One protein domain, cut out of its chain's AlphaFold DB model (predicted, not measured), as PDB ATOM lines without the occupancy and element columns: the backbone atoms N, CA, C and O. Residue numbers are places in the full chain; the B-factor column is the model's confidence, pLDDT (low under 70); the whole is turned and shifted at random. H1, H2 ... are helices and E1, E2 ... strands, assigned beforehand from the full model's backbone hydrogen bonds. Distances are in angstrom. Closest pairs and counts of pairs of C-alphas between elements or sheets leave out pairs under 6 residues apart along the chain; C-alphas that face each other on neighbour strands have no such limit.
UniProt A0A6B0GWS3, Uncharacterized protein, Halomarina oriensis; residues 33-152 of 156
ATOM      1  N   GLN A  33     231.492 225.521 173.085       94.38
ATOM      2  CA  GLN A  33     232.095 224.740 174.161       94.38
ATOM      3  C   GLN A  33     232.947 223.617 173.556       94.38
ATOM      4  O   GLN A  33     232.616 223.073 172.498       94.38
ATOM      5  N   VAL A  34     234.056 223.274 174.209       93.31
ATOM      6  CA  VAL A  34     234.923 222.159 173.801       93.31
ATOM      7  C   VAL A  34     234.341 220.849 174.328       93.31
ATOM      8  O   VAL A  34     233.828 220.797 175.441       93.31
ATOM      9  N   CYS A  35     234.389 219.797 173.514       91.31
ATOM     10  CA  CYS A  35     234.020 218.455 173.945       91.31
ATOM     11  C   CYS A  35     235.231 217.720 174.526       91.31
ATOM     12  O   CYS A  35     236.203 217.512 173.807       91.31
ATOM     13  N   ASP A  36     235.112 217.199 175.744       88.69
ATOM     14  CA  ASP A  36     236.213 216.528 176.455       88.69
ATOM     15  C   ASP A  36     236.705 215.231 175.775       88.69
ATOM     16  O   ASP A  36     237.816 214.769 176.022       88.69
ATOM     17  N   VAL A  37     235.892 214.634 174.893       84.81
ATOM     18  CA  VAL A  37     236.210 213.371 174.201       84.81
ATOM     19  C   VAL A  37     236.910 213.600 172.864       84.81
ATOM     20  O   VAL A  37     237.909 212.953 172.571       84.81
ATOM     21  N   CYS A  38     236.371 214.479 172.015       88.19
ATOM     22  CA  CYS A  38     236.919 214.704 170.669       88.19
ATOM     23  C   CYS A  38     237.786 215.961 170.556       88.19
ATOM     24  O   CYS A  38     238.276 216.238 169.465       88.19
ATOM     25  N   ASP A  39     237.910 216.733 171.641       90.94
ATOM     26  CA  ASP A  39     238.654 217.999 171.750       90.94
ATOM     27  C   ASP A  39     238.235 219.082 170.734       90.94
ATOM     28  O   ASP A  39     238.865 220.123 170.569       90.94
ATOM     29  N   ALA A  40     237.129 218.859 170.021       91.12
ATOM     30  CA  ALA A  40     236.625 219.793 169.034       91.12
ATOM     31  C   ALA A  40     235.692 220.817 169.685       91.12
ATOM     32  O   ALA A  40     234.788 220.459 170.445       91.12
ATOM     33  N   GLU A  41     235.854 222.078 169.294       95.12
ATOM     34  CA  GLU A  41     234.919 223.154 169.605       95.12
ATOM     35  C   GLU A  41     233.573 222.903 168.904       95.12
ATOM     36  O   GLU A  41     233.504 222.622 167.700       95.12
ATOM     37  N   LYS A  42     232.486 222.957 169.672       93.94
ATOM     38  CA  LYS A  42     231.108 222.730 169.223       93.94
ATOM     39  C   LYS A  42     230.233 223.911 169.632       93.94
ATOM     40  O   LYS A  42     230.568 224.592 170.594       93.94
ATOM     41  N   PRO A  43     229.079 224.135 168.978       95.25
ATOM     42  CA  PRO A  43     228.062 225.029 169.522       95.25
ATOM     43  C   PRO A  43     227.708 224.605 170.950       95.25
ATOM     44  O   PRO A  43     227.513 223.411 171.182       95.25
ATOM     45  N   ALA A  44     227.595 225.547 171.887       91.25
ATOM     46  CA  ALA A  44     227.395 225.221 173.301       91.25
ATOM     47  C   ALA A  44     226.153 224.342 173.531       91.25
ATOM     48  O   ALA A  44     226.198 223.378 174.283       91.25
ATOM     49  N   GLY A  45     225.072 224.560 172.772       91.06
ATOM     50  CA  GLY A  45     223.869 223.712 172.819       91.06
ATOM     51  C   GLY A  45     224.028 222.277 172.280       91.06
ATOM     52  O   GLY A  45     223.048 221.533 172.248       91.06
ATOM     53  N   MET A  46     225.216 221.892 171.801       92.56
ATOM     54  CA  MET A  46     225.549 220.529 171.360       92.56
ATOM     55  C   MET A  46     226.441 219.770 172.344       92.56
ATOM     56  O   MET A  46     226.655 218.573 172.129       92.56
ATOM     57  N   VAL A  47     226.973 220.443 173.365       92.69
ATOM     58  CA  VAL A  47     227.775 219.848 174.434       92.69
ATOM     59  C   VAL A  47     226.923 219.836 175.689       92.69
ATOM     60  O   VAL A  47     226.319 220.838 176.056       92.69
ATOM     61  N   GLU A  48     226.820 218.674 176.315       91.81
ATOM     62  CA  GLU A  48     226.033 218.511 177.530       91.81
ATOM     63  C   GLU A  48     226.927 217.869 178.583       91.81
ATOM     64  O   GLU A  48     227.646 216.904 178.300       91.81
ATOM     65  N   ARG A  49     226.883 218.420 179.798       90.56
ATOM     66  CA  ARG A  49     227.506 217.797 180.958       90.56
ATOM     67  C   ARG A  49     226.705 216.555 181.323       90.56
ATOM     68  O   ARG A  49     225.548 216.679 181.724       90.56
ATOM     69  N   THR A  50     227.291 215.373 181.169       86.50
ATOM     70  CA  THR A  50     226.589 214.100 181.391       86.50
ATOM     71  C   THR A  50     227.494 213.047 182.018       86.50
ATOM     72  O   THR A  50     228.716 213.087 181.867       86.50
ATOM     73  N   THR A  51     226.885 212.071 182.690       79.44
ATOM     74  CA  THR A  51     227.520 210.779 182.963       79.44
ATOM     75  C   THR A  51     227.343 209.871 181.752       79.44
ATOM     76  O   THR A  51     226.244 209.783 181.203       79.44
ATOM     77  N   VAL A  52     228.403 209.177 181.358       70.94
ATOM     78  CA  VAL A  52     228.356 208.068 180.393       70.94
ATOM     79  C   VAL A  52     228.682 206.806 181.170       70.94
ATOM     80  O   VAL A  52     229.562 206.857 182.024       70.94
ATOM     81  N   GLU A  53     227.988 205.693 180.922       69.00
ATOM     82  CA  GLU A  53     228.187 204.457 181.697       69.00
ATOM     83  C   GLU A  53     229.647 203.994 181.693       69.00
ATOM     84  O   GLU A  53     230.178 203.626 182.736       69.00
ATOM     85  N   THR A  54     230.322 204.129 180.552       66.31
ATOM     86  CA  THR A  54     231.740 203.793 180.379       66.31
ATOM     87  C   THR A  54     232.692 204.710 181.156       66.31
ATOM     88  O   THR A  54     233.816 204.308 181.431       66.31
ATOM     89  N   ILE A  55     232.237 205.909 181.549       64.62
ATOM     90  CA  ILE A  55     232.993 206.944 182.280       64.62
ATOM     91  C   ILE A  55     232.478 207.092 183.735       64.62
ATOM     92  O   ILE A  55     233.032 207.846 184.539       64.62
ATOM     93  N   ALA A  56     231.421 206.373 184.130       64.19
ATOM     94  CA  ALA A  56     230.803 206.512 185.446       64.19
ATOM     95  C   ALA A  56     231.796 206.161 186.578       64.19
ATOM     96  O   ALA A  56     232.538 205.185 186.472       64.19
ATOM     97  N   PRO A  57     231.824 206.914 187.699       66.12
ATOM     98  CA  PRO A  57     230.888 207.962 188.121       66.12
ATOM     99  C   PRO A  57     231.270 209.389 187.670       66.12
ATOM    100  O   PRO A  57     230.796 210.355 188.267       66.12
ATOM    101  N   LEU A  58     232.163 209.550 186.692       75.06
ATOM    102  CA  LEU A  58     232.654 210.864 186.280       75.06
ATOM    103  C   LEU A  58     231.662 211.550 185.325       75.06
ATOM    104  O   LEU A  58     231.079 210.926 184.438       75.06
ATOM    105  N   GLU A  59     231.480 212.855 185.519       85.06
ATOM    106  CA  GLU A  59     230.760 213.733 184.595       85.06
ATOM    107  C   GLU A  59     231.755 214.487 183.716       85.06
ATOM    108  O   GLU A  59     232.716 215.065 184.232       85.06
ATOM    109  N   ALA A  60     231.468 214.554 182.421       86.62
ATOM    110  CA  ALA A  60     232.262 215.296 181.448       86.62
ATOM    111  C   ALA A  60     231.357 216.074 180.481       86.62
ATOM    112  O   ALA A  60     230.172 215.757 180.327       86.62
ATOM    113  N   ASP A  61     231.922 217.088 179.832       91.62
ATOM    114  CA  ASP A  61     231.248 217.908 178.833       91.62
ATOM    115  C   ASP A  61     231.406 217.232 177.459       91.62
ATOM    116  O   ASP A  61     232.434 217.325 176.781       91.62
ATOM    117  N   ILE A  62     230.383 216.485 177.034       89.00
ATOM    118  CA  ILE A  62     230.477 215.596 175.867       89.00
ATOM    119  C   ILE A  62     229.499 216.040 174.784       89.00
ATOM    120  O   ILE A  62     228.323 216.297 175.043       89.00
ATOM    121  N   CYS A  63     229.961 216.103 173.533       91.88
ATOM    122  CA  CYS A  63     229.083 216.422 172.415       91.88
ATOM    123  C   CYS A  63     228.124 215.268 172.093       91.88
ATOM    124  O   CYS A  63     228.482 214.095 172.212       91.88
ATOM    125  N   ARG A  64     226.926 215.589 171.593       89.44
ATOM    126  CA  ARG A  64     225.883 214.592 171.269       89.44
ATOM    127  C   ARG A  64     226.350 213.433 170.384       89.44
ATOM    128  O   ARG A  64     225.876 212.317 170.551       89.44
ATOM    129  N   ALA A  65     227.276 213.675 169.454       89.19
ATOM    130  CA  ALA A  65     227.822 212.620 168.602       89.19
ATOM    131  C   ALA A  65     228.689 211.629 169.398       89.19
ATOM    132  O   ALA A  65     228.503 210.423 169.274       89.19
ATOM    133  N   CYS A  66     229.590 212.126 170.252       86.44
ATOM    134  CA  CYS A  66     230.405 211.281 171.127       86.44
ATOM    135  C   CYS A  66     229.539 210.528 172.142       86.44
ATOM    136  O   CYS A  66     229.768 209.344 172.359       86.44
ATOM    137  N   GLN A  67     228.506 211.175 172.693       85.69
ATOM    138  CA  GLN A  67     227.533 210.496 173.551       85.69
ATOM    139  C   GLN A  67     226.804 209.372 172.809       85.69
ATOM    140  O   GLN A  67     226.609 208.300 173.372       85.69
ATOM    141  N   HIS A  68     226.400 209.600 171.554       84.75
ATOM    142  CA  HIS A  68     225.735 208.574 170.756       84.75
ATOM    143  C   HIS A  68     226.647 207.373 170.522       84.75
ATOM    144  O   HIS A  68     226.220 206.260 170.774       84.75
ATOM    145  N   VAL A  69     227.892 207.597 170.093       82.00
ATOM    146  CA  VAL A  69     228.854 206.516 169.829       82.00
ATOM    147  C   VAL A  69     229.170 205.723 171.098       82.00
ATOM    148  O   VAL A  69     229.194 204.502 171.048       82.00
ATOM    149  N   GLN A  70     229.385 206.391 172.235       76.62
ATOM    150  CA  GLN A  70     229.752 205.705 173.481       76.62
ATOM    151  C   GLN A  70     228.598 204.928 174.119       76.62
ATOM    152  O   GLN A  70     228.844 203.919 174.768       76.62
ATOM    153  N   ASN A  71     227.360 205.387 173.939       77.06
ATOM    154  CA  ASN A  71     226.167 204.701 174.439       77.06
ATOM    155  C   ASN A  71     225.491 203.846 173.356       77.06
ATOM    156  O   ASN A  71     224.349 203.418 173.537       77.06
ATOM    157  N   HIS A  72     226.127 203.673 172.194       77.38
ATOM    158  CA  HIS A  72     225.551 202.878 171.125       77.38
ATOM    159  C   HIS A  72     225.636 201.404 171.503       77.38
ATOM    160  O   HIS A  72     226.718 200.824 171.549       77.38
ATOM    161  N   ASP A  73     224.472 200.815 171.741       77.00
ATOM    162  CA  ASP A  73     224.300 199.385 171.930       77.00
ATOM    163  C   ASP A  73     223.370 198.856 170.832       77.00
ATOM    164  O   ASP A  73     222.313 199.439 170.560       77.00
ATOM    165  N   ASN A  74     223.777 197.762 170.186       80.75
ATOM    166  CA  ASN A  74     222.943 197.053 169.218       80.75
ATOM    167  C   ASN A  74     221.939 196.118 169.904       80.75
ATOM    168  O   ASN A  74     221.029 195.637 169.242       80.75
ATOM    169  N   GLY A  75     222.053 195.909 171.217       79.81
ATOM    170  CA  GLY A  75     221.183 195.053 172.003       79.81
ATOM    171  C   GLY A  75     221.678 193.610 172.094       79.81
ATOM    172  O   GLY A  75     222.573 193.158 171.372       79.81
ATOM    173  N   ASP A  76     221.069 192.865 173.016       82.38
ATOM    174  CA  ASP A  76     221.455 191.488 173.310       82.38
ATOM    175  C   ASP A  76     221.365 190.581 172.073       82.38
ATOM    176  O   ASP A  76     220.324 190.467 171.426       82.38
ATOM    177  N   GLY A  77     222.452 189.859 171.797       88.00
ATOM    178  CA  GLY A  77     222.512 188.870 170.719       88.00
ATOM    179  C   GLY A  77     222.840 189.443 169.341       88.00
ATOM    180  O   GLY A  77     222.872 188.672 168.386       88.00
ATOM    181  N   GLN A  78     223.133 190.742 169.236       93.81
ATOM    182  CA  GLN A  78     223.586 191.379 168.000       93.81
ATOM    183  C   GLN A  78     225.076 191.732 168.070       93.81
ATOM    184  O   GLN A  78     225.637 191.992 169.135       93.81
ATOM    185  N   CYS A  79     225.741 191.710 166.918       92.38
ATOM    186  CA  CYS A  79     227.148 192.043 166.789       92.38
ATOM    187  C   CYS A  79     227.296 193.543 167.009       92.38
ATOM    188  O   CYS A  79     226.680 194.340 166.301       92.38
ATOM    189  N   MET A  80     228.142 193.959 167.945       89.38
ATOM    190  CA  MET A  80     228.298 195.383 168.243       89.38
ATOM    191  C   MET A  80     228.978 196.186 167.123       89.38
ATOM    192  O   MET A  80     228.923 197.410 167.137       89.38
ATOM    193  N   GLN A  81     229.581 195.515 166.136       88.44
ATOM    194  CA  GLN A  81     230.219 196.167 164.990       88.44
ATOM    195  C   GLN A  81     229.315 196.229 163.751       88.44
ATOM    196  O   GLN A  81     229.168 197.298 163.166       88.44
ATOM    197  N   CYS A  82     228.709 195.109 163.336       92.19
ATOM    198  CA  CYS A  82     227.892 195.057 162.112       92.19
ATOM    199  C   CYS A  82     226.373 195.037 162.351       92.19
ATOM    200  O   CYS A  82     225.614 195.262 161.414       92.19
ATOM    201  N   GLY A  83     225.919 194.780 163.583       91.50
ATOM    202  CA  GLY A  83     224.499 194.675 163.938       91.50
ATOM    203  C   GLY A  83     223.837 193.330 163.609       91.50
ATOM    204  O   GLY A  83     222.671 193.142 163.957       91.50
ATOM    205  N   ASP A  84     224.548 192.393 162.976       94.06
ATOM    206  CA  ASP A  84     224.015 191.064 162.645       94.06
ATOM    207  C   ASP A  84     223.813 190.188 163.888       94.06
ATOM    208  O   ASP A  84     224.516 190.336 164.886       94.06
ATOM    209  N   ASP A  85     222.895 189.224 163.806       94.00
ATOM    210  CA  ASP A  85     222.666 188.247 164.873       94.00
ATOM    211  C   ASP A  85     223.915 187.399 165.159       94.00
ATOM    212  O   ASP A  85     224.635 186.951 164.260       94.00
ATOM    213  N   VAL A  86     224.133 187.101 166.436       91.31
ATOM    214  CA  VAL A  86     225.316 186.398 166.922       91.31
ATOM    215  C   VAL A  86     224.928 185.042 167.515       91.31
ATOM    216  O   VAL A  86     224.214 184.960 168.515       91.31
ATOM    217  N   SER A  87     225.422 183.943 166.926       83.38
ATOM    218  CA  SER A  87     225.280 182.593 167.493       83.38
ATOM    219  C   SER A  87     226.262 181.572 166.883       83.38
ATOM    220  O   SER A  87     226.049 181.142 165.746       83.38
ATOM    221  N   PRO A  88     227.305 181.109 167.609       82.88
ATOM    222  CA  PRO A  88     227.835 181.625 168.878       82.88
ATOM    223  C   PRO A  88     228.613 182.943 168.695       82.88
ATOM    224  O   PRO A  88     229.094 183.235 167.603       82.88
ATOM    225  N   GLY A  89     228.739 183.721 169.773       86.94
ATOM    226  CA  GLY A  89     229.439 185.009 169.786       86.94
ATOM    227  C   GLY A  89     230.770 185.008 170.505       86.94
ATOM    228  O   GLY A  89     231.030 184.152 171.352       86.94
ATOM    229  N   PHE A  90     231.590 186.004 170.182       91.06
ATOM    230  CA  PHE A  90     232.838 186.293 170.875       91.06
ATOM    231  C   PHE A  90     232.632 187.521 171.752       91.06
ATOM    232  O   PHE A  90     232.431 188.617 171.236       91.06
ATOM    233  N   TYR A  91     232.652 187.332 173.070       90.50
ATOM    234  CA  TYR A  91     232.625 188.452 174.003       90.50
ATOM    235  C   TYR A  91     234.015 189.078 174.084       90.50
ATOM    236  O   TYR A  91     235.003 188.357 174.256       90.50
ATOM    237  N   PHE A  92     234.082 190.400 173.989       85.31
ATOM    238  CA  PHE A  92     235.296 191.154 174.259       85.31
ATOM    239  C   PHE A  92     234.994 192.346 175.158       85.31
ATOM    240  O   PHE A  92     233.869 192.842 175.221       85.31
ATOM    241  N   GLU A  93     236.034 192.787 175.847       86.31
ATOM    242  CA  GLU A  93     236.016 193.933 176.736       86.31
ATOM    243  C   GLU A  93     237.394 194.584 176.670       86.31
ATOM    244  O   GLU A  93     238.415 193.896 176.770       86.31
ATOM    245  N   VAL A  94     237.427 195.893 176.439       83.25
ATOM    246  CA  VAL A  94     238.664 196.668 176.358       83.25
ATOM    247  C   VAL A  94     238.495 198.002 177.071       83.25
ATOM    248  O   VAL A  94     237.520 198.722 176.855       83.25
ATOM    249  N   GLU A  95     239.471 198.331 177.910       83.69
ATOM    250  CA  GLU A  95     239.605 199.635 178.553       83.69
ATOM    251  C   GLU A  95     240.627 200.480 177.787       83.69
ATOM    252  O   GLU A  95     241.662 199.974 177.348       83.69
ATOM    253  N   PHE A  96     240.346 201.769 177.613       79.44
ATOM    254  CA  PHE A  96     241.218 202.688 176.881       79.44
ATOM    255  C   PHE A  96     241.024 204.138 177.343       79.44
ATOM    256  O   PHE A  96     239.933 204.499 177.788       79.44
ATOM    257  N   PRO A  97     242.055 204.996 177.246       80.25
ATOM    258  CA  PRO A  97     241.896 206.420 177.518       80.25
ATOM    259  C   PRO A  97     241.042 207.087 176.427       80.25
ATOM    260  O   PRO A  97     241.265 206.896 175.231       80.25
ATOM    261  N   LEU A  98     240.067 207.894 176.840       75.94
ATOM    262  CA  LEU A  98     239.163 208.651 175.979       75.94
ATOM    263  C   LEU A  98     239.561 210.124 175.923       75.94
ATOM    264  O   LEU A  98     239.503 210.843 176.923       75.94
ATOM    265  N   GLY A  99     239.864 210.582 174.709       71.06
ATOM    266  CA  GLY A  99     240.149 211.986 174.423       71.06
ATOM    267  C   GLY A  99     241.452 212.498 175.035       71.06
ATOM    268  O   GLY A  99     242.215 211.762 175.657       71.06
ATOM    269  N   ALA A 100     241.706 213.795 174.852       71.00
ATOM    270  CA  ALA A 100     242.911 214.462 175.354       71.00
ATOM    271  C   ALA A 100     242.967 214.531 176.891       71.00
ATOM    272  O   ALA A 100     244.040 214.682 177.467       71.00
ATOM    273  N   ALA A 101     241.813 214.415 177.551       69.31
ATOM    274  CA  ALA A 101     241.696 214.389 179.005       69.31
ATOM    275  C   ALA A 101     241.951 212.997 179.619       69.31
ATOM    276  O   ALA A 101     241.851 212.863 180.838       69.31
ATOM    277  N   GLU A 102     242.257 211.980 178.800       79.00
ATOM    278  CA  GLU A 102     242.503 210.595 179.229       79.00
ATOM    279  C   GLU A 102     241.390 210.037 180.135       79.00
ATOM    280  O   GLU A 102     241.643 209.345 181.123       79.00
ATOM    281  N   LEU A 103     240.130 210.351 179.816       75.94
ATOM    282  CA  LEU A 103     238.992 209.856 180.588       75.94
ATOM    283  C   LEU A 103     238.937 208.319 180.510       75.94
ATOM    284  O   LEU A 103     239.272 207.757 179.469       75.94
ATOM    285  N   PRO A 104     238.521 207.608 181.571       75.88
ATOM    286  CA  PRO A 104     238.416 206.156 181.513       75.88
ATOM    287  C   PRO A 104     237.322 205.765 180.515       75.88
ATOM    288  O   PRO A 104     236.163 206.121 180.700       75.88
ATOM    289  N   GLY A 105     237.702 205.074 179.446       77.44
ATOM    290  CA  GLY A 105     236.790 204.492 178.474       77.44
ATOM    291  C   GLY A 105     236.762 202.982 178.558       77.44
ATOM    292  O   GLY A 105     237.761 202.340 178.875       77.44
ATOM    293  N   MET A 106     235.608 202.423 178.224       81.81
ATOM    294  CA  MET A 106     235.385 200.990 178.121       81.81
ATOM    295  C   MET A 106     234.556 200.719 176.869       81.81
ATOM    296  O   MET A 106     233.627 201.465 176.562       81.81
ATOM    297  N   LEU A 107     234.879 199.646 176.158       81.06
ATOM    298  CA  LEU A 107     234.041 199.077 175.113       81.06
ATOM    299  C   LEU A 107     233.872 197.590 175.412       81.06
ATOM    300  O   LEU A 107     234.863 196.871 175.528       81.06
ATOM    301  N   ALA A 108     232.627 197.146 175.553       85.00
ATOM    302  CA  ALA A 108     232.294 195.765 175.871       85.00
ATOM    303  C   ALA A 108     231.090 195.301 175.052       85.00
ATOM    304  O   ALA A 108     230.159 196.071 174.822       85.00
ATOM    305  N   GLY A 109     231.100 194.040 174.627       88.56
ATOM    306  CA  GLY A 109     229.976 193.438 173.918       88.56
ATOM    307  C   GLY A 109     230.363 192.185 173.142       88.56
ATOM    308  O   GLY A 109     231.404 191.571 173.384       88.56
ATOM    309  N   GLN A 110     229.485 191.760 172.233       92.62
ATOM    310  CA  GLN A 110     229.680 190.553 171.430       92.62
ATOM    311  C   GLN A 110     229.978 190.886 169.967       92.62
ATOM    312  O   GLN A 110     229.346 191.758 169.371       92.62
ATOM    313  N   LEU A 111     230.899 190.134 169.369       92.44
ATOM    314  CA  LEU A 111     231.195 190.158 167.939       92.44
ATOM    315  C   LEU A 111     230.767 188.848 167.278       92.44
ATOM    316  O   LEU A 111     230.890 187.762 167.860       92.44
ATOM    317  N   CYS A 112     230.309 188.948 166.030       94.69
ATOM    318  CA  CYS A 112     230.220 187.797 165.139       94.69
ATOM    319  C   CYS A 112     231.633 187.323 164.747       94.69
ATOM    320  O   CYS A 112     232.618 188.040 164.927       94.69
ATOM    321  N   GLY A 113     231.747 186.106 164.210       92.38
ATOM    322  CA  GLY A 113     233.055 185.517 163.900       92.38
ATOM    323  C   GLY A 113     233.891 186.316 162.897       92.38
ATOM    324  O   GLY A 113     235.109 186.357 163.041       92.38
ATOM    325  N   GLU A 114     233.255 186.967 161.922       92.56
ATOM    326  CA  GLU A 114     233.939 187.810 160.933       92.56
ATOM    327  C   GLU A 114     234.488 189.084 161.585       92.56
ATOM    328  O   GLU A 114     235.692 189.309 161.554       92.56
ATOM    329  N   CYS A 115     233.651 189.839 162.306       93.31
ATOM    330  CA  CYS A 115     234.103 191.044 163.003       93.31
ATOM    331  C   CYS A 115     235.144 190.753 164.097       93.31
ATOM    332  O   CYS A 115     236.052 191.550 164.307       93.31
ATOM    333  N   ALA A 116     235.058 189.607 164.781       90.69
ATOM    334  CA  ALA A 116     236.080 189.193 165.741       90.69
ATOM    335  C   ALA A 116     237.425 188.886 165.060       90.69
ATOM    336  O   ALA A 116     238.478 189.213 165.608       90.69
ATOM    337  N   ALA A 117     237.400 188.264 163.876       89.38
ATOM    338  CA  ALA A 117     238.604 187.996 163.096       89.38
ATOM    339  C   ALA A 117     239.231 189.297 162.578       89.38
ATOM    340  O   ALA A 117     240.435 189.487 162.743       89.38
ATOM    341  N   ASP A 118     238.415 190.203 162.041       88.88
ATOM    342  CA  ASP A 118     238.862 191.511 161.564       88.88
ATOM    343  C   ASP A 118     239.464 192.338 162.702       88.88
ATOM    344  O   ASP A 118     240.586 192.818 162.578       88.88
ATOM    345  N   MET A 119     238.796 192.418 163.859       86.06
ATOM    346  CA  MET A 119     239.334 193.112 165.032       86.06
ATOM    347  C   MET A 119     240.651 192.491 165.511       86.06
ATOM    348  O   MET A 119     241.580 193.209 165.871       86.06
ATOM    349  N   ALA A 120     240.770 191.161 165.503       84.44
ATOM    350  CA  ALA A 120     242.024 190.501 165.849       84.44
ATOM    351  C   ALA A 120     243.138 190.831 164.842       84.44
ATOM    352  O   ALA A 120     244.292 191.005 165.242       84.44
ATOM    353  N   CYS A 121     242.821 190.929 163.551       83.62
ATOM    354  CA  CYS A 121     243.760 191.397 162.538       83.62
ATOM    355  C   CYS A 121     244.160 192.853 162.789       83.62
ATOM    356  O   CYS A 121     245.354 193.130 162.854       83.62
ATOM    357  N   ASP A 122     243.201 193.748 163.014       82.62
ATOM    358  CA  ASP A 122     243.463 195.162 163.288       82.62
ATOM    359  C   ASP A 122     244.342 195.346 164.527       82.62
ATOM    360  O   ASP A 122     245.306 196.104 164.474       82.62
ATOM    361  N   VAL A 123     244.082 194.613 165.613       78.06
ATOM    362  CA  VAL A 123     244.919 194.642 166.825       78.06
ATOM    363  C   VAL A 123     246.329 194.128 166.542       78.06
ATOM    364  O   VAL A 123     247.299 194.748 166.970       78.06
ATOM    365  N   ASN A 124     246.470 193.017 165.814       74.44
ATOM    366  CA  ASN A 124     247.788 192.454 165.515       74.44
ATOM    367  C   ASN A 124     248.604 193.360 164.587       74.44
ATOM    368  O   ASN A 124     249.780 193.590 164.848       74.44
ATOM    369  N   PHE A 125     248.006 193.875 163.514       73.94
ATOM    370  CA  PHE A 125     248.733 194.665 162.524       73.94
ATOM    371  C   PHE A 125     248.927 196.110 162.977       73.94
ATOM    372  O   PHE A 125     250.046 196.608 162.924       73.94
ATOM    373  N   SER A 126     247.896 196.754 163.533       70.50
ATOM    374  CA  SER A 126     248.039 198.118 164.062       70.50
ATOM    375  C   SER A 126     248.891 198.151 165.327       70.50
ATOM    376  O   SER A 126     249.561 199.144 165.572       70.50
ATOM    377  N   GLY A 127     248.889 197.084 166.135       63.34
ATOM    378  CA  GLY A 127     249.759 196.977 167.305       63.34
ATOM    379  C   GLY A 127     251.235 196.853 166.931       63.34
ATOM    380  O   GLY A 127     252.078 197.456 167.586       63.34
ATOM    381  N   VAL A 128     251.543 196.122 165.856       59.59
ATOM    382  CA  VAL A 128     252.897 196.068 165.292       59.59
ATOM    383  C   VAL A 128     253.281 197.417 164.686       59.59
ATOM    384  O   VAL A 128     254.377 197.889 164.940       59.59
ATOM    385  N   ASP A 129     252.385 198.072 163.949       61.94
ATOM    386  CA  ASP A 129     252.670 199.378 163.341       61.94
ATOM    387  C   ASP A 129     252.759 200.529 164.361       61.94
ATOM    388  O   ASP A 129     253.402 201.542 164.093       61.94
ATOM    389  N   ALA A 130     252.124 200.396 165.530       65.50
ATOM    390  CA  ALA A 130     252.169 201.398 166.595       65.50
ATOM    391  C   ALA A 130     253.506 201.420 167.360       65.50
ATOM    392  O   ALA A 130     253.817 202.428 167.996       65.50
ATOM    393  N   ASP A 131     254.282 200.335 167.309       70.62
ATOM    394  CA  ASP A 131     255.586 200.207 167.958       70.62
ATOM    395  C   ASP A 131     256.662 199.980 166.887       70.62
ATOM    396  O   ASP A 131     256.863 198.867 166.401       70.62
ATOM    397  N   GLU A 132     257.343 201.064 166.508       78.12
ATOM    398  CA  GLU A 132     258.374 201.066 165.462       78.12
ATOM    399  C   GLU A 132     259.488 200.041 165.753       78.12
ATOM    400  O   GLU A 132     259.908 199.322 164.846       78.12
ATOM    401  N   ASP A 133     259.881 199.866 167.022       79.12
ATOM    402  CA  ASP A 133     260.893 198.883 167.426       79.12
ATOM    403  C   ASP A 133     260.371 197.441 167.265       79.12
ATOM    404  O   ASP A 133     261.101 196.532 166.847       79.12
ATOM    405  N   ALA A 134     259.100 197.196 167.602       71.75
ATOM    406  CA  ALA A 134     258.464 195.895 167.401       71.75
ATOM    407  C   ALA A 134     258.295 195.566 165.909       71.75
ATOM    408  O   ALA A 134     258.510 194.413 165.513       71.75
ATOM    409  N   HIS A 135     257.963 196.565 165.088       75.31
ATOM    410  CA  HIS A 135     257.866 196.446 163.636       75.31
ATOM    411  C   HIS A 135     259.222 196.091 163.012       75.31
ATOM    412  O   HIS A 135     259.326 195.097 162.288       75.31
ATOM    413  N   GLU A 136     260.282 196.840 163.333       85.25
ATOM    414  CA  GLU A 136     261.640 196.572 162.838       85.25
ATOM    415  C   GLU A 136     262.114 195.165 163.224       85.25
ATOM    416  O   GLU A 136     262.601 194.403 162.385       85.25
ATOM    417  N   ARG A 137     261.889 194.763 164.478       82.94
ATOM    418  CA  ARG A 137     262.262 193.428 164.954       82.94
ATOM    419  C   ARG A 137     261.494 192.309 164.251       82.94
ATOM    420  O   ARG A 137     262.045 191.224 164.048       82.94
ATOM    421  N   LEU A 138     260.230 192.537 163.895       80.88
ATOM    422  CA  LEU A 138     259.458 191.575 163.114       80.88
ATOM    423  C   LEU A 138     260.052 191.408 161.710       80.88
ATOM    424  O   LEU A 138     260.196 190.271 161.257       80.88
ATOM    425  N   ILE A 139     260.449 192.505 161.054       88.06
ATOM    426  CA  ILE A 139     261.120 192.462 159.744       88.06
ATOM    427  C   ILE A 139     262.398 191.620 159.821       88.06
ATOM    428  O   ILE A 139     262.563 190.702 159.019       88.06
ATOM    429  N   GLU A 140     263.261 191.856 160.815       91.56
ATOM    430  CA  GLU A 140     264.510 191.093 160.976       91.56
ATOM    431  C   GLU A 140     264.267 189.577 161.095       91.56
ATOM    432  O   GLU A 140     264.987 188.770 160.503       91.56
ATOM    433  N   ILE A 141     263.237 189.174 161.847       90.75
ATOM    434  CA  ILE A 141     262.869 187.761 162.015       90.75
ATOM    435  C   ILE A 141     262.375 187.163 160.692       90.75
ATOM    436  O   ILE A 141     262.740 186.034 160.356       90.75
ATOM    437  N   LEU A 142     261.546 187.898 159.946       89.62
ATOM    438  CA  LEU A 142     261.009 187.445 158.661       89.62
ATOM    439  C   LEU A 142     262.103 187.316 157.595       89.62
ATOM    440  O   LEU A 142     262.096 186.347 156.831       89.62
ATOM    441  N   ASP A 143     263.059 188.243 157.567       93.25
ATOM    442  CA  ASP A 143     264.211 188.194 156.666       93.25
ATOM    443  C   ASP A 143     265.102 186.981 156.964       93.25
ATOM    444  O   ASP A 143     265.507 186.259 156.046       93.25
ATOM    445  N   GLU A 144     265.359 186.701 158.244       93.94
ATOM    446  CA  GLU A 144     266.134 185.533 158.667       93.94
ATOM    447  C   GLU A 144     265.433 184.215 158.311       93.94
ATOM    448  O   GLU A 144     266.062 183.289 157.792       93.94
ATOM    449  N   GLU A 145     264.121 184.127 158.533       89.25
ATOM    450  CA  GLU A 145     263.340 182.943 158.172       89.25
ATOM    451  C   GLU A 145     263.304 182.732 156.654       89.25
ATOM    452  O   GLU A 145     263.486 181.613 156.171       89.25
ATOM    453  N   THR A 146     263.147 183.813 155.888       91.62
ATOM    454  CA  THR A 146     263.192 183.781 154.421       91.62
ATOM    455  C   THR A 146     264.557 183.309 153.926       91.62
ATOM    456  O   THR A 146     264.640 182.460 153.034       91.62
ATOM    457  N   ARG A 147     265.645 183.806 154.524       90.50
ATOM    458  CA  ARG A 147     267.007 183.348 154.225       90.50
ATOM    459  C   ARG A 147     267.159 181.852 154.506       90.50
ATOM    460  O   ARG A 147     267.617 181.123 153.628       90.50
ATOM    461  N   ARG A 148     266.702 181.383 155.672       90.94
ATOM    462  CA  ARG A 148     266.731 179.965 156.063       90.94
ATOM    463  C   ARG A 148     265.953 179.076 155.091       90.94
ATOM    464  O   ARG A 148     266.440 178.022 154.694       90.94
ATOM    465  N   MET A 149     264.751 179.495 154.704       86.81
ATOM    466  CA  MET A 149     263.907 178.802 153.726       86.81
ATOM    467  C   MET A 149     264.604 178.678 152.364       86.81
ATOM    468  O   MET A 149     264.670 177.585 151.806       86.81
ATOM    469  N   ASN A 150     265.188 179.769 151.864       89.38
ATOM    470  CA  ASN A 150     265.895 179.783 150.582       89.38
ATOM    471  C   ASN A 150     267.152 178.897 150.589       89.38
ATOM    472  O   ASN A 150     267.442 178.238 149.593       89.38
ATOM    473  N   GLU A 151     267.891 178.855 151.702       88.69
ATOM    474  CA  GLU A 151     269.033 177.946 151.877       88.69
ATOM    475  C   GLU A 151     268.583 176.472 151.810       88.69
ATOM    476  O   GLU A 151     269.211 175.665 151.126       88.69
ATOM    477  N   LEU A 152     267.450 176.131 152.435       80.81
ATOM    478  CA  LEU A 152     266.880 174.777 152.405       80.81
ATOM    479  C   LEU A 152     266.328 174.372 151.027       80.81
ATOM    480  O   LEU A 152     266.361 173.191 150.675       80.81
TER     481      LEU A 152
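AT A GLANCE: This is residues 33 to 152 of the 156 residues of an uncharacterized protein of Halomarina oriensis (UniProt A0A6B0GWS3). A long two-stranded hairpin, E4 and E5, forms a slab in the middle; a small lobe of E1, the short hairpin E2 and E3, and helix H1 lies to one side near its turn, while H2 leads off from its other end. H2 and H3 meet at their ends in a corner, and residues 139 to 152 of H3 stick out as a free arm. The printed part has 120 residues, with five named strands and three named helices in the order E1 E2 E3 H1 E4 E5 H2 H3; both two-stranded sheets are antiparallel, and the class is mixed, helices and strands. The whole is only just loose, close to extended, with a radius of gyration of the C-alphas of 19.9 A, and its elongated outline spans 68 by 36 by 23 A.

IN THESE COORDINATES: E4, residues 90 to 98, measures 23.8 A from its first C-alpha at (232.838, 186.293, 170.875), and E5, residues 103 to 111, measures 24.7 A. H2, residues 113 to 130, is 25.0 A long. H3, residues 132 to 152, is 30.6 A long and ends with C-alpha 152 at (266.880, 174.777, 152.405). E1 is residues 41 to 43, with C-alpha 41 at (234.919, 223.154, 169.605). E2 is residues 47 to 51, E3 residues 59 to 63 and H1 residues 64 to 70.

HOW THE PARTS SIT: E4 and E5 form a hairpin, antiparallel at 163 degrees, with N 94 and O 107 within hydrogen-bond range at 2.9 A. The closest C-alphas of E4 and H2 are those of Phe 90 and Ala 116, 6.7 A apart. H2 and H3 only just touch, only at the corner, with 3 pairs of C-alphas within 8 A; the closest are those of Val 128 and His 135, 5.3 A apart. Their lines stand about perpendicular, at 78 degrees. H3 is apart from E4 and E5. H1 and E5 are only just apart, with their closest C-alphas at 8.1 A. E2 and E3 form a hairpin, antiparallel at 142 degrees, with N 50 and O 60 within hydrogen-bond range at 3.0 A. The closest C-alphas of E2 and H1 are those of Val 47 and Arg 64, 6.4 A apart. E1 pairs with no named strand, but residues 33 to 34 form a short antiparallel pairing with its residues 41 to 42. In H1, H2 and H3 every O i to N i+4 pair is within hydrogen-bond range.

THE WHOLE: The two C-alphas farthest apart, those of Gly 45 and Leu 152, are 68.3 A apart. The printed part has no cut. The link from H1 to E4, residues 71 to 89, is long. The mean pLDDT of the printed part is 84.0; residues 53 to 57, 101 and 127 to 130 are under 70.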